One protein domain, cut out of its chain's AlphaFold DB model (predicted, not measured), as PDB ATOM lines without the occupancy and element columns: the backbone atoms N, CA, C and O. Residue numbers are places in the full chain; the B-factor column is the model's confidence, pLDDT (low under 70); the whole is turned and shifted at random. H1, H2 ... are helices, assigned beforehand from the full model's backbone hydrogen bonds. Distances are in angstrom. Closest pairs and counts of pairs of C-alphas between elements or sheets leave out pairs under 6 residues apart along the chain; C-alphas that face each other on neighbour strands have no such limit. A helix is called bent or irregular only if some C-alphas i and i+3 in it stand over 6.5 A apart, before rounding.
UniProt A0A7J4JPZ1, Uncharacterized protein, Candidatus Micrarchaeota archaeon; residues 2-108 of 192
ATOM      1  N   LYS A   2      -8.159  41.601  48.383       72.06
ATOM      2  CA  LYS A   2      -7.012  42.529  48.496       72.06
ATOM      3  C   LYS A   2      -5.886  42.041  49.431       72.06
ATOM      4  O   LYS A   2      -4.751  41.924  48.991       72.06
ATOM      5  N   ALA A   3      -6.229  41.623  50.650       73.38
ATOM      6  CA  ALA A   3      -5.257  41.110  51.625       73.38
ATOM      7  C   ALA A   3      -4.527  39.826  51.168       73.38
ATOM      8  O   ALA A   3      -3.352  39.640  51.459       73.38
ATOM      9  N   ALA A   4      -5.198  38.958  50.402       71.00
ATOM     10  CA  ALA A   4      -4.584  37.742  49.863       71.00
ATOM     11  C   ALA A   4      -3.583  38.051  48.733       71.00
ATOM     12  O   ALA A   4      -2.537  37.419  48.656       71.00
ATOM     13  N   MET A   5      -3.863  39.053  47.887       73.12
ATOM     14  CA  MET A   5      -2.915  39.517  46.860       73.12
ATOM     15  C   MET A   5      -1.696  40.224  47.462       73.12
ATOM     16  O   MET A   5      -0.587  40.050  46.961       73.12
ATOM     17  N   GLU A   6      -1.884  40.998  48.531       84.69
ATOM     18  CA  GLU A   6      -0.788  41.666  49.246       84.69
ATOM     19  C   GLU A   6       0.145  40.646  49.926       84.69
ATOM     20  O   GLU A   6       1.367  40.777  49.818       84.69
ATOM     21  N   SER A   7      -0.409  39.580  50.525       81.31
ATOM     22  CA  SER A   7       0.378  38.453  51.064       81.31
ATOM     23  C   SER A   7       1.187  37.758  49.968       81.31
ATOM     24  O   SER A   7       2.403  37.619  50.090       81.31
ATOM     25  N   LEU A   8       0.542  37.427  48.841       79.06
ATOM     26  CA  LEU A   8       1.186  36.738  47.720       79.06
ATOM     27  C   LEU A   8       2.334  37.560  47.107       79.06
ATOM     28  O   LEU A   8       3.379  37.016  46.755       79.06
ATOM     29  N   GLN A   9       2.171  38.884  46.996       84.62
ATOM     30  CA  GLN A   9       3.240  39.776  46.530       84.62
ATOM     31  C   GLN A   9       4.426  39.828  47.495       84.62
ATOM     32  O   GLN A   9       5.574  39.896  47.049       84.62
ATOM     33  N   SER A  10       4.168  39.830  48.802       86.50
ATOM     34  CA  SER A  10       5.222  39.874  49.817       86.50
ATOM     35  C   SER A  10       6.003  38.557  49.874       86.50
ATOM     36  O   SER A  10       7.236  38.559  49.865       86.50
ATOM     37  N   GLU A  11       5.301  37.424  49.814       81.75
ATOM     38  CA  GLU A  11       5.895  36.085  49.725       81.75
ATOM     39  C   GLU A  11       6.716  35.919  48.445       81.75
ATOM     40  O   GLU A  11       7.847  35.442  48.501       81.75
ATOM     41  N   TYR A  12       6.216  36.403  47.302       82.62
ATOM     42  CA  TYR A  12       6.973  36.410  46.050       82.62
ATOM     43  C   TYR A  12       8.251  37.253  46.143       82.62
ATOM     44  O   TYR A  12       9.308  36.794  45.721       82.62
ATOM     45  N   LYS A  13       8.196  38.466  46.715       82.25
ATOM     46  CA  LYS A  13       9.392  39.310  46.909       82.25
ATOM     47  C   LYS A  13      10.409  38.651  47.836       82.25
ATOM     48  O   LYS A  13      11.606  38.724  47.571       82.25
ATOM     49  N   THR A  14       9.935  37.987  48.885       78.06
ATOM     50  CA  THR A  14      10.780  37.275  49.849       78.06
ATOM     51  C   THR A  14      11.425  36.049  49.209       78.06
ATOM     52  O   THR A  14      12.638  35.887  49.297       78.06
ATOM     53  N   LEU A  15      10.650  35.232  48.487       72.75
ATOM     54  CA  LEU A  15      11.150  34.074  47.746       72.75
ATOM     55  C   LEU A  15      12.108  34.494  46.631       72.75
ATOM     56  O   LEU A  15      13.121  33.841  46.413       72.75
ATOM     57  N   ARG A  16      11.826  35.606  45.947       72.44
ATOM     58  CA  ARG A  16      12.718  36.170  44.938       72.44
ATOM     59  C   ARG A  16      14.019  36.670  45.559       72.44
ATOM     60  O   ARG A  16      15.073  36.360  45.027       72.44
ATOM     61  N   GLY A  17      13.957  37.358  46.699       65.81
ATOM     62  CA  GLY A  17      15.141  37.762  47.462       65.81
ATOM     63  C   GLY A  17      15.959  36.565  47.960       65.81
ATOM     64  O   GLY A  17      17.182  36.576  47.861       65.81
ATOM     65  N   ALA A  18      15.296  35.499  48.418       61.22
ATOM     66  CA  ALA A  18      15.928  34.235  48.802       61.22
ATOM     67  C   ALA A  18      16.551  33.507  47.595       61.22
ATOM     68  O   ALA A  18      17.652  32.980  47.669       61.22
ATOM     69  N   TYR A  19      15.889  33.514  46.439       59.16
ATOM     70  CA  TYR A  19      16.416  32.935  45.203       59.16
ATOM     71  C   TYR A  19      17.612  33.730  44.655       59.16
ATOM     72  O   TYR A  19      18.622  33.147  44.263       59.16
ATOM     73  N   ASP A  20      17.528  35.063  44.681       58.28
ATOM     74  CA  ASP A  20      18.603  35.972  44.274       58.28
ATOM     75  C   ASP A  20      19.810  35.925  45.235       58.28
ATOM     76  O   ASP A  20      20.897  36.356  44.846       58.28
ATOM     77  N   THR A  21      19.636  35.382  46.450       56.53
ATOM     78  CA  THR A  21      20.711  35.094  47.421       56.53
ATOM     79  C   THR A  21      21.213  33.644  47.363       56.53
ATOM     80  O   THR A  21      22.392  33.419  47.609       56.53
ATOM     81  N   CYS A  22      20.381  32.666  46.982       50.09
ATOM     82  CA  CYS A  22      20.779  31.261  46.803       50.09
ATOM     83  C   CYS A  22      21.604  31.005  45.531       50.09
ATOM     84  O   CYS A  22      22.372  30.047  45.481       50.09
ATOM     85  N   PHE A  23      21.472  31.842  44.500       57.50
ATOM     86  CA  PHE A  23      22.405  31.865  43.374       57.50
ATOM     87  C   PHE A  23      23.453  32.929  43.689       57.50
ATOM     88  O   PHE A  23      23.256  34.093  43.344       57.50
ATOM     89  N   ASP A  24      24.532  32.571  44.391       75.81
ATOM     90  CA  ASP A  24      25.596  33.520  44.733       75.81
ATOM     91  C   ASP A  24      26.354  33.931  43.456       75.81
ATOM     92  O   ASP A  24      27.423  33.424  43.120       75.81
ATOM     93  N   VAL A  25      25.752  34.844  42.687       80.75
ATOM     94  CA  VAL A  25      26.314  35.405  41.453       80.75
ATOM     95  C   VAL A  25      27.675  36.032  41.753       80.75
ATOM     96  O   VAL A  25      28.532  36.075  40.875       80.75
ATOM     97  N   LYS A  26      27.898  36.503  42.987       83.00
ATOM     98  CA  LYS A  26      29.174  37.084  43.392       83.00
ATOM     99  C   LYS A  26      30.236  36.002  43.513       83.00
ATOM    100  O   LYS A  26      31.334  36.198  43.001       83.00
ATOM    101  N   GLU A  27      29.912  34.869  44.121       85.62
ATOM    102  CA  GLU A  27      30.813  33.716  44.165       85.62
ATOM    103  C   GLU A  27      31.069  33.140  42.773       85.62
ATOM    104  O   GLU A  27      32.221  32.929  42.398       85.62
ATOM    105  N   HIS A  28      30.033  33.001  41.942       87.69
ATOM    106  CA  HIS A  28      30.216  32.616  40.544       87.69
ATOM    107  C   HIS A  28      31.146  33.587  39.800       87.69
ATOM    108  O   HIS A  28      32.045  33.155  39.083       87.69
ATOM    109  N   ALA A  29      30.984  34.896  40.007       89.75
ATOM    110  CA  ALA A  29      31.827  35.894  39.368       89.75
ATOM    111  C   ALA A  29      33.293  35.826  39.820       89.75
ATOM    112  O   ALA A  29      34.193  36.007  38.998       89.75
ATOM    113  N   LYS A  30      33.546  35.528  41.102       90.19
ATOM    114  CA  LYS A  30      34.904  35.260  41.597       90.19
ATOM    115  C   LYS A  30      35.493  34.010  40.952       90.19
ATOM    116  O   LYS A  30      36.609  34.077  40.458       90.19
ATOM    117  N   LEU A  31      34.732  32.915  40.874       91.94
ATOM    118  CA  LEU A  31      35.186  31.679  40.229       91.94
ATOM    119  C   LEU A  31      35.548  31.899  38.754       91.94
ATOM    120  O   LEU A  31      36.560  31.384  38.286       91.94
ATOM    121  N   VAL A  32      34.760  32.698  38.024       93.62
ATOM    122  CA  VAL A  32      35.083  33.086  36.640       93.62
ATOM    123  C   VAL A  32      36.381  33.896  36.583       93.62
ATOM    124  O   VAL A  32      37.242  33.617  35.748       93.62
ATOM    125  N   LEU A  33      36.555  34.868  37.483       95.81
ATOM    126  CA  LEU A  33      37.776  35.669  37.556       95.81
ATOM    127  C   LEU A  33      39.011  34.806  37.876       95.81
ATOM    128  O   LEU A  33      40.050  34.964  37.233       95.81
ATOM    129  N   ASP A  34      38.899  33.876  38.822       96.31
ATOM    130  CA  ASP A  34      39.972  32.954  39.205       96.31
ATOM    131  C   ASP A  34      40.322  31.995  38.069       96.31
ATOM    132  O   ASP A  34      41.503  31.760  37.789       96.31
ATOM    133  N   TYR A  35      39.309  31.497  37.354       96.44
ATOM    134  CA  TYR A  35      39.501  30.699  36.149       96.44
ATOM    135  C   TYR A  35      40.272  31.480  35.074       96.44
ATOM    136  O   TYR A  35      41.245  30.956  34.520       96.44
ATOM    137  N   TYR A  36      39.904  32.736  34.804       98.00
ATOM    138  CA  TYR A  36      40.621  33.577  33.840       98.00
ATOM    139  C   TYR A  36      42.058  33.864  34.276       98.00
ATOM    140  O   TYR A  36      42.972  33.727  33.466       98.00
ATOM    141  N   ASN A  37      42.291  34.195  35.546       98.19
ATOM    142  CA  ASN A  37      43.641  34.440  36.055       98.19
ATOM    143  C   ASN A  37      44.520  33.185  35.973       98.19
ATOM    144  O   ASN A  37      45.648  33.254  35.492       98.19
ATOM    145  N   THR A  38      43.993  32.026  36.377       98.00
ATOM    146  CA  THR A  38      44.701  30.737  36.298       98.00
ATOM    147  C   THR A  38      45.053  30.392  34.854       98.00
ATOM    148  O   THR A  38      46.183  30.011  34.547       98.00
ATOM    149  N   THR A  39      44.098  30.588  33.949       97.81
ATOM    150  CA  THR A  39      44.286  30.397  32.511       97.81
ATOM    151  C   THR A  39      45.387  31.307  31.964       97.81
ATOM    152  O   THR A  39      46.284  30.838  31.265       97.81
ATOM    153  N   LEU A  40      45.355  32.601  32.290       98.62
ATOM    154  CA  LEU A  40      46.354  33.562  31.824       98.62
ATOM    155  C   LEU A  40      47.747  33.268  32.379       98.62
ATOM    156  O   LEU A  40      48.721  33.397  31.645       98.62
ATOM    157  N   ASN A  41      47.846  32.793  33.622       98.44
ATOM    158  CA  ASN A  41      49.114  32.325  34.184       98.44
ATOM    159  C   ASN A  41      49.652  31.106  33.420       98.44
ATOM    160  O   ASN A  41      50.845  31.033  33.147       98.44
ATOM    161  N   SER A  42      48.785  30.170  33.022       98.19
ATOM    162  CA  SER A  42      49.187  29.031  32.185       98.19
ATOM    163  C   SER A  42      49.714  29.481  30.816       98.19
ATOM    164  O   SER A  42      50.761  29.012  30.369       98.19
ATOM    165  N   TYR A  43      49.048  30.439  30.163       98.50
ATOM    166  CA  TYR A  43      49.539  31.018  28.907       98.50
ATOM    167  C   TYR A  43      50.873  31.756  29.072       98.50
ATOM    168  O   TYR A  43      51.754  31.607  28.225       98.50
ATOM    169  N   GLU A  44      51.054  32.495  30.167       98.56
ATOM    170  CA  GLU A  44      52.326  33.146  30.487       98.56
ATOM    171  C   GLU A  44      53.453  32.124  30.657       98.56
ATOM    172  O   GLU A  44      54.499  32.267  30.028       98.56
ATOM    173  N   LEU A  45      53.225  31.053  31.422       98.50
ATOM    174  CA  LEU A  45      54.204  29.978  31.604       98.50
ATOM    175  C   LEU A  45      54.583  29.319  30.272       98.50
ATOM    176  O   LEU A  45      55.754  29.026  30.038       98.50
ATOM    177  N   ARG A  46      53.618  29.121  29.365       97.94
ATOM    178  CA  ARG A  46      53.891  28.593  28.018       97.94
ATOM    179  C   ARG A  46      54.757  29.548  27.190       97.94
ATOM    180  O   ARG A  46      55.651  29.087  26.489       97.94
ATOM    181  N   ALA A  47      54.520  30.858  27.264       98.25
ATOM    182  CA  ALA A  47      55.357  31.856  26.590       98.25
ATOM    183  C   ALA A  47      56.771  31.935  27.202       98.25
ATOM    184  O   ALA A  47      57.768  32.052  26.484       98.25
ATOM    185  N   GLN A  48      56.874  31.807  28.526       98.06
ATOM    186  CA  GLN A  48      58.150  31.754  29.237       98.06
ATOM    187  C   GLN A  48      58.953  30.491  28.892       98.06
ATOM    188  O   GLN A  48      60.160  30.596  28.691       98.06
ATOM    189  N   ASP A  49      58.315  29.323  28.747       98.06
ATOM    190  CA  ASP A  49      58.992  28.093  28.294       98.06
ATOM    191  C   ASP A  49      59.593  28.265  26.888       98.06
ATOM    192  O   ASP A  49      60.740  27.887  26.661       98.06
ATOM    193  N   LEU A  50      58.875  28.912  25.962       96.75
ATOM    194  CA  LEU A  50      59.413  29.238  24.632       96.75
ATOM    195  C   LEU A  50      60.630  30.165  24.725       96.75
ATOM    196  O   LEU A  50      61.654  29.898  24.095       96.75
ATOM    197  N   THR A  51      60.548  31.193  25.570       96.88
ATOM    198  CA  THR A  51      61.677  32.099  25.842       96.88
ATOM    199  C   THR A  51      62.878  31.339  26.404       96.88
ATOM    200  O   THR A  51      63.999  31.523  25.936       96.88
ATOM    201  N   GLY A  52      62.652  30.422  27.350       97.00
ATOM    202  CA  GLY A  52      63.691  29.559  27.918       97.00
ATOM    203  C   GLY A  52      64.346  28.623  26.895       97.00
ATOM    204  O   GLY A  52      65.484  28.200  27.089       97.00
ATOM    205  N   ARG A  53      63.664  28.344  25.779       94.88
ATOM    206  CA  ARG A  53      64.181  27.585  24.628       94.88
ATOM    207  C   ARG A  53      64.815  28.471  23.548       94.88
ATOM    208  O   ARG A  53      65.153  27.966  22.482       94.88
ATOM    209  N   GLY A  54      64.968  29.772  23.799       94.81
ATOM    210  CA  GLY A  54      65.572  30.726  22.866       94.81
ATOM    211  C   GLY A  54      64.629  31.253  21.780       94.81
ATOM    212  O   GLY A  54      65.089  31.903  20.846       94.81
ATOM    213  N   ILE A  55      63.321  30.996  21.880       96.12
ATOM    214  CA  ILE A  55      62.317  31.550  20.962       96.12
ATOM    215  C   ILE A  55      61.843  32.891  21.520       96.12
ATOM    216  O   ILE A  55      61.421  32.972  22.673       96.12
ATOM    217  N   ASN A  56      61.874  33.949  20.707       95.94
ATOM    218  CA  ASN A  56      61.333  35.240  21.120       95.94
ATOM    219  C   ASN A  56      59.803  35.160  21.258       95.94
ATOM    220  O   ASN A  56      59.105  35.101  20.252       95.94
ATOM    221  N   ALA A  57      59.305  35.185  22.495       96.94
ATOM    222  CA  ALA A  57      57.879  35.126  22.819       96.94
ATOM    223  C   ALA A  57      57.343  36.446  23.410       96.94
ATOM    224  O   ALA A  57      56.342  36.436  24.133       96.94
ATOM    225  N   SER A  58      57.990  37.589  23.135       97.00
ATOM    226  CA  SER A  58      57.562  38.898  23.662       97.00
ATOM    227  C   SER A  58      56.107  39.215  23.307       97.00
ATOM    228  O   SER A  58      55.336  39.627  24.167       97.00
ATOM    229  N   ASN A  59      55.697  38.911  22.072       95.75
ATOM    230  CA  ASN A  59      54.333  39.142  21.593       95.75
ATOM    231  C   ASN A  59      53.290  38.321  22.369       95.75
ATOM    232  O   ASN A  59      52.183  38.797  22.619       95.75
ATOM    233  N   LEU A  60      53.634  37.095  22.781       98.38
ATOM    234  CA  LEU A  60      52.753  36.252  23.593       98.38
ATOM    235  C   LEU A  60      52.618  36.784  25.023       98.38
ATOM    236  O   LEU A  60      51.519  36.767  25.580       98.38
ATOM    237  N   LEU A  61      53.710  37.279  25.611       98.38
ATOM    238  CA  LEU A  61      53.684  37.920  26.929       98.38
ATOM    239  C   LEU A  61      52.851  39.211  26.896       98.38
ATOM    240  O   LEU A  61      52.002  39.417  27.766       98.38
ATOM    241  N   ASP A  62      53.012  40.020  25.848       98.38
ATOM    242  CA  ASP A  62      52.206  41.222  25.622       98.38
ATOM    243  C   ASP A  62      50.723  40.878  25.432       98.38
ATOM    244  O   ASP A  62      49.850  41.543  25.996       98.38
ATOM    245  N   LEU A  63      50.405  39.803  24.701       98.38
ATOM    246  CA  LEU A  63      49.031  39.316  24.550       98.38
ATOM    247  C   LEU A  63      48.409  38.950  25.906       98.38
ATOM    248  O   LEU A  63      47.265  39.328  26.171       98.38
ATOM    249  N   VAL A  64      49.151  38.261  26.780       98.62
ATOM    250  CA  VAL A  64      48.694  37.941  28.143       98.62
ATOM    251  C   VAL A  64      48.470  39.220  28.959       98.62
ATOM    252  O   VAL A  64      47.435  39.354  29.617       98.62
ATOM    253  N   GLY A  65      49.388  40.189  28.895       98.56
ATOM    254  CA  GLY A  65      49.230  41.492  29.552       98.56
ATOM    255  C   GLY A  65      48.000  42.266  29.059       98.56
ATOM    256  O   GLY A  65      47.239  42.830  29.854       98.56
ATOM    257  N   ASN A  66      47.738  42.220  27.755       98.19
ATOM    258  CA  ASN A  66      46.552  42.807  27.137       98.19
ATOM    259  C   ASN A  66      45.265  42.114  27.597       98.19
ATOM    260  O   ASN A  66      44.299  42.791  27.943       98.19
ATOM    261  N   ALA A  67      45.252  40.784  27.691       98.44
ATOM    262  CA  ALA A  67      44.104  40.052  28.224       98.44
ATOM    263  C   ALA A  67      43.827  40.431  29.686       98.44
ATOM    264  O   ALA A  67      42.679  40.650  30.082       98.44
ATOM    265  N   ARG A  68      44.887  40.574  30.495       98.50
ATOM    266  CA  ARG A  68      44.754  40.996  31.892       98.50
ATOM    267  C   ARG A  68      44.116  42.378  32.000       98.50
ATOM    268  O   ARG A  68      43.150  42.540  32.748       98.50
ATOM    269  N   SER A  69      44.632  43.343  31.242       98.31
ATOM    270  CA  SER A  69      44.188  44.741  31.290       98.31
ATOM    271  C   SER A  69      42.803  44.968  30.684       98.31
ATOM    272  O   SER A  69      42.044  45.771  31.219       98.31
ATOM    273  N   GLN A  70      42.444  44.254  29.614       97.44
ATOM    274  CA  GLN A  70      41.181  44.463  28.896       97.44
ATOM    275  C   GLN A  70      40.028  43.594  29.408       97.44
ATOM    276  O   GLN A  70      38.874  43.971  29.226       97.44
ATOM    277  N   ILE A  71      40.312  42.454  30.052       98.00
ATOM    278  CA  ILE A  71      39.284  41.515  30.530       98.00
ATOM    279  C   ILE A  71      39.302  41.386  32.050       98.00
ATOM    280  O   ILE A  71      38.346  41.772  32.716       98.00
ATOM    281  N   THR A  72      40.376  40.845  32.632       97.69
ATOM    282  CA  THR A  72      40.337  40.452  34.056       97.69
ATOM    283  C   THR A  72      40.304  41.642  35.010       97.69
ATOM    284  O   THR A  72      39.582  41.607  36.003       97.69
ATOM    285  N   ALA A  73      41.038  42.717  34.708       97.88
ATOM    286  CA  ALA A  73      41.051  43.928  35.517       97.88
ATOM    287  C   ALA A  73      39.678  44.629  35.545       97.88
ATOM    288  O   ALA A  73      39.162  44.858  36.645       97.88
ATOM    289  N   PRO A  74      39.027  44.931  34.401       96.88
ATOM    290  CA  PRO A  74      37.699  45.533  34.421       96.88
ATOM    291  C   PRO A  74      36.629  44.585  34.977       96.88
ATOM    292  O   PRO A  74      35.763  45.050  35.718       96.88
ATOM    293  N   LEU A  75      36.725  43.270  34.732       95.81
ATOM    294  CA  LEU A  75      35.848  42.279  35.363       95.81
ATOM    295  C   LEU A  75      35.962  42.334  36.893       95.81
ATOM    296  O   LEU A  75      34.955  42.494  37.580       95.81
ATOM    297  N   LYS A  76      37.185  42.284  37.438       96.75
ATOM    298  CA  LYS A  76      37.444  42.381  38.883       96.75
ATOM    299  C   LYS A  76      36.877  43.668  39.479       96.75
ATOM    300  O   LYS A  76      36.209  43.628  40.513       96.75
ATOM    301  N   ASN A  77      37.118  44.803  38.827       96.19
ATOM    302  CA  ASN A  77      36.619  46.100  39.284       96.19
ATOM    303  C   ASN A  77      35.086  46.150  39.270       96.19
ATOM    304  O   ASN A  77      34.481  46.614  40.239       96.19
ATOM    305  N   GLY A  78      34.456  45.622  38.217       93.94
ATOM    306  CA  GLY A  78      33.005  45.505  38.119       93.94
ATOM    307  C   GLY A  78      32.425  44.638  39.235       93.94
ATOM    308  O   GLY A  78      31.531  45.082  39.951       93.94
ATOM    309  N   VAL A  79      32.970  43.436  39.441       92.12
ATOM    310  CA  VAL A  79      32.512  42.495  40.481       92.12
ATOM    311  C   VAL A  79      32.603  43.101  41.881       92.12
ATOM    312  O   VAL A  79      31.690  42.929  42.687       92.12
ATOM    313  N   ASN A  80      33.672  43.847  42.166       91.38
ATOM    314  CA  ASN A  80      33.845  44.521  43.452       91.38
ATOM    315  C   ASN A  80      32.877  45.698  43.651       91.38
ATOM    316  O   ASN A  80      32.500  45.980  44.787       91.38
ATOM    317  N   SER A  81      32.482  46.369  42.567       90.75
ATOM    318  CA  SER A  81      31.632  47.569  42.608       90.75
ATOM    319  C   SER A  81      30.133  47.263  42.512       90.75
ATOM    320  O   SER A  81      29.309  48.134  42.785       90.75
ATOM    321  N   ALA A  82      29.760  46.049  42.107       89.25
ATOM    322  CA  ALA A  82      28.366  45.662  41.945       89.25
ATOM    323  C   ALA A  82      27.640  45.568  43.297       89.25
ATOM    324  O   ALA A  82      28.104  44.918  44.235       89.25
ATOM    325  N   THR A  83      26.457  46.178  43.377       85.12
ATOM    326  CA  THR A  83      25.642  46.238  44.600       85.12
ATOM    327  C   THR A  83      24.513  45.213  44.625       85.12
ATOM    328  O   THR A  83      23.867  45.033  45.654       85.12
ATOM    329  N   ASN A  84      24.252  44.538  43.503       81.44
ATOM    330  CA  ASN A  84      23.187  43.547  43.377       81.44
ATOM    331  C   ASN A  84      23.479  42.504  42.285       81.44
ATOM    332  O   ASN A  84      24.333  42.685  41.413       81.44
ATOM    333  N   SER A  85      22.712  41.414  42.310       83.56
ATOM    334  CA  SER A  85      22.862  40.268  41.408       83.56
ATOM    335  C   SER A  85      22.614  40.607  39.933       83.56
ATOM    336  O   SER A  85      23.196  39.969  39.057       83.56
ATOM    337  N   SER A  86      21.789  41.614  39.624       85.56
ATOM    338  CA  SER A  86      21.549  42.044  38.239       85.56
ATOM    339  C   SER A  86      22.785  42.718  37.641       85.56
ATOM    340  O   SER A  86      23.184  42.365  36.532       85.56
ATOM    341  N   GLN A  87      23.434  43.610  38.394       88.38
ATOM    342  CA  GLN A  87      24.689  44.238  37.978       88.38
ATOM    343  C   GLN A  87      25.801  43.204  37.791       88.38
ATOM    344  O   GLN A  87      26.492  43.231  36.776       88.38
ATOM    345  N   LEU A  88      25.935  42.249  38.721       89.25
ATOM    346  CA  LEU A  88      26.925  41.173  38.605       89.25
ATOM    347  C   LEU A  88      26.733  40.344  37.330       89.25
ATOM    348  O   LEU A  88      27.704  40.078  36.626       89.25
ATOM    349  N   ARG A  89      25.488  39.979  36.994       88.62
ATOM    350  CA  ARG A  89      25.188  39.261  35.745       88.62
ATOM    351  C   ARG A  89      25.589  40.078  34.521       88.62
ATOM    352  O   ARG A  89      26.230  39.536  33.631       88.62
ATOM    353  N   MET A  90      25.259  41.370  34.480       90.56
ATOM    354  CA  MET A  90      25.665  42.238  33.366       90.56
ATOM    355  C   MET A  90      27.186  42.293  33.207       90.56
ATOM    356  O   MET A  90      27.685  42.145  32.099       90.56
ATOM    357  N   ILE A  91      27.919  42.455  34.312       92.75
ATOM    358  CA  ILE A  91      29.386  42.492  34.312       92.75
ATOM    359  C   ILE A  91      29.980  41.185  33.768       92.75
ATOM    360  O   ILE A  91      30.914  41.231  32.970       92.75
ATOM    361  N   LEU A  92      29.422  40.032  34.149       91.31
ATOM    362  CA  LEU A  92      29.875  38.726  33.659       91.31
ATOM    363  C   LEU A  92      29.661  38.531  32.154       91.31
ATOM    364  O   LEU A  92      30.458  37.856  31.516       91.31
ATOM    365  N   TYR A  93      28.626  39.146  31.578       92.31
ATOM    366  CA  TYR A  93      28.377  39.119  30.131       92.31
ATOM    367  C   TYR A  93      29.096  40.234  29.359       92.31
ATOM    368  O   TYR A  93      28.972  40.304  28.135       92.31
ATOM    369  N   GLN A  94      29.832  41.108  30.049       95.44
ATOM    370  CA  GLN A  94      30.531  42.233  29.431       95.44
ATOM    371  C   GLN A  94      31.981  41.899  29.069       95.44
ATOM    372  O   GLN A  94      32.498  42.475  28.117       95.44
ATOM    373  N   TYR A  95      32.642  41.002  29.805       96.19
ATOM    374  CA  TYR A  95      34.075  40.734  29.651       96.19
ATOM    375  C   TYR A  95      34.348  39.234  29.559       96.19
ATOM    376  O   TYR A  95      34.367  38.538  30.574       96.19
ATOM    377  N   CYS A  96      34.624  38.755  28.348       95.75
ATOM    378  CA  CYS A  96      34.939  37.361  28.079       95.75
ATOM    379  C   CYS A  96      36.383  37.210  27.606       95.75
ATOM    380  O   CYS A  96      36.831  37.842  26.647       95.75
ATOM    381  N   LEU A  97      37.123  36.324  28.271       97.06
ATOM    382  CA  LEU A  97      38.482  35.969  27.856       97.06
ATOM    383  C   LEU A  97      38.494  35.232  26.503       97.06
ATOM    384  O   LEU A  97      39.444  35.331  25.724       97.06
ATOM    385  N   TYR A  98      37.414  34.510  26.225       94.00
ATOM    386  CA  TYR A  98      37.164  33.770  24.993       94.00
ATOM    387  C   TYR A  98      35.922  34.333  24.290       94.00
ATOM    388  O   TYR A  98      35.516  35.456  24.578       94.00
ATOM    389  N   ASP A  99      35.333  33.550  23.392       87.56
ATOM    390  CA  ASP A  99      34.002  33.773  22.828       87.56
ATOM    391  C   ASP A  99      32.916  33.394  23.846       87.56
ATOM    392  O   ASP A  99      33.049  32.397  24.564       87.56
ATOM    393  N   GLY A 100      31.849  34.187  23.935       82.00
ATOM    394  CA  GLY A 100      30.748  33.936  24.874       82.00
ATOM    395  C   GLY A 100      29.999  35.180  25.354       82.00
ATOM    396  O   GLY A 100      28.906  35.065  25.910       82.00
ATOM    397  N   CYS A 101      30.545  36.372  25.122       91.50
ATOM    398  CA  CYS A 101      29.902  37.636  25.457       91.50
ATOM    399  C   CYS A 101      29.223  38.209  24.209       91.50
ATOM    400  O   CYS A 101      29.814  39.015  23.495       91.50
ATOM    401  N   ALA A 102      27.965  37.832  23.960       85.94
ATOM    402  CA  ALA A 102      27.228  38.223  22.748       85.94
ATOM    403  C   ALA A 102      27.210  39.745  22.481       85.94
ATOM    404  O   ALA A 102      27.285  40.170  21.334       85.94
ATOM    405  N   ASN A 103      27.132  40.557  23.542       86.56
ATOM    406  CA  ASN A 103      27.111  42.026  23.470       86.56
ATOM    407  C   ASN A 103      28.260  42.676  24.266       86.56
ATOM    408  O   ASN A 103      28.175  43.849  24.632       86.56
ATOM    409  N   GLY A 104      29.298  41.906  24.594       92.19
ATOM    410  CA  GLY A 104      30.428  42.359  25.401       92.19
ATOM    411  C   GLY A 104      31.739  42.376  24.624       92.19
ATOM    412  O   GLY A 104      31.775  42.326  23.398       92.19
ATOM    413  N   THR A 105      32.837  42.452  25.364       96.00
ATOM    414  CA  THR A 105      34.194  42.333  24.846       96.00
ATOM    415  C   THR A 105      34.628  40.876  24.908       96.00
ATOM    416  O   THR A 105      34.810  40.331  25.996       96.00
ATOM    417  N   ASN A 106      34.840  40.266  23.745       96.19
ATOM    418  CA  ASN A 106      35.477  38.961  23.606       96.19
ATOM    419  C   ASN A 106      36.950  39.169  23.253       96.19
ATOM    420  O   ASN A 106      37.283  39.874  22.299       96.19
ATOM    421  N   PHE A 107      37.858  38.597  24.041       97.31
ATOM    422  CA  PHE A 107      39.290  38.750  23.784       97.31
ATOM    423  C   PHE A 107      39.836  37.709  22.809       97.31
ATOM    424  O   PHE A 107      40.857  37.972  22.175       97.31
ATOM    425  N   HIS A 108      39.164  36.567  22.645       96.62
ATOM    426  CA  HIS A 108      39.589  35.462  21.774       96.62
ATOM    427  C   HIS A 108      40.983  34.916  22.137       96.62
ATOM    428  O   HIS A 108      41.826  34.685  21.269       96.62
TER     429      HIS A 108
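This is residues 2 to 108 of the 192 residues of an uncharacterized protein of Candidatus Micrarchaeota archaeon (UniProt A0A7J4JPZ1). A long helical hairpin is built from H2 and the bent H3, whose arms H3a and H3b run nearly straight on; the short H4 folds back from H3b to pack near the start of H2, and residues 2 to 19 of H1 stick out beyond that end as a long arm. The last stretch, residues 93 to 108, coils into a loop beside the hairpin without a named element. The printed part has 107 residues with four named helices, in the order H1, H2, H3, H4, and no named strand: its class is all helix. It is only just extended, close to loose, with a radius of gyration of the C-alphas of 20.0 A, and its outline is a rod spanning 77 by 22 by 21 A.

Start at H1, residues 2 to 22, which touches no helix; it is apart from H2, residues 25 to 52. Next look at H3, residues 58 to 81: by its hydrogen bonds it was assigned as one helix, but it is bent, with C-alphas 70 and 73 lying 6.6 A apart, and its arms H3a, residues 58 to 70, and H3b, residues 73 to 81, stand at a shallow tilt of 20 degrees. H2 and H3a form a helical hairpin and touch, opposite ways at a shallow tilt of 12 degrees; their closest C-alphas are those of Ala 47 and Leu 60, 5.9 A apart, and H2 touches H3a with residues 37 to 48 alone. With residues 26 to 33 alone H2 touches H3b, closest at the C-alphas of Ala 29 and Val 79, 6.7 A apart. H3b and H4, residues 85 to 92, form a second helical hairpin and touch, with the closest C-alphas, Val 79 and Leu 88, 6.0 A apart and a shallow tilt of 4 degrees. H4 is close to H1 but not clearly touching: the closest C-alphas, Asp 20 and Ser 85, are 6.7 A apart. In H1, H2, H3a, H3b and H4 every O i to N i+4 pair is within hydrogen-bond range.

Find C-alpha 2 at (-7.012, 42.529, 48.496); from there H1 runs 30.0 A to C-alpha 22. H2 begins at C-alpha 25, (26.314, 35.405, 41.453), and is the longest helix, 40.2 A. H3a measures 18.1 A and H3b 12.3 A, and H4, 10.6 A long, ends at C-alpha 92, (29.875, 38.726, 33.659).

The two C-alphas farthest apart, those of Lys 2 and Gly 54, lie 77.9 A from each other. The printed part has no cut, and the links H1 to H2, H2 to H3 and H3 to H4 are tight. Beyond H4, look for a short parallel pairing of residues 95 to 96 with 105 to 106. The mean pLDDT of the printed part is 89.4; residues 17 to 23 are under 70.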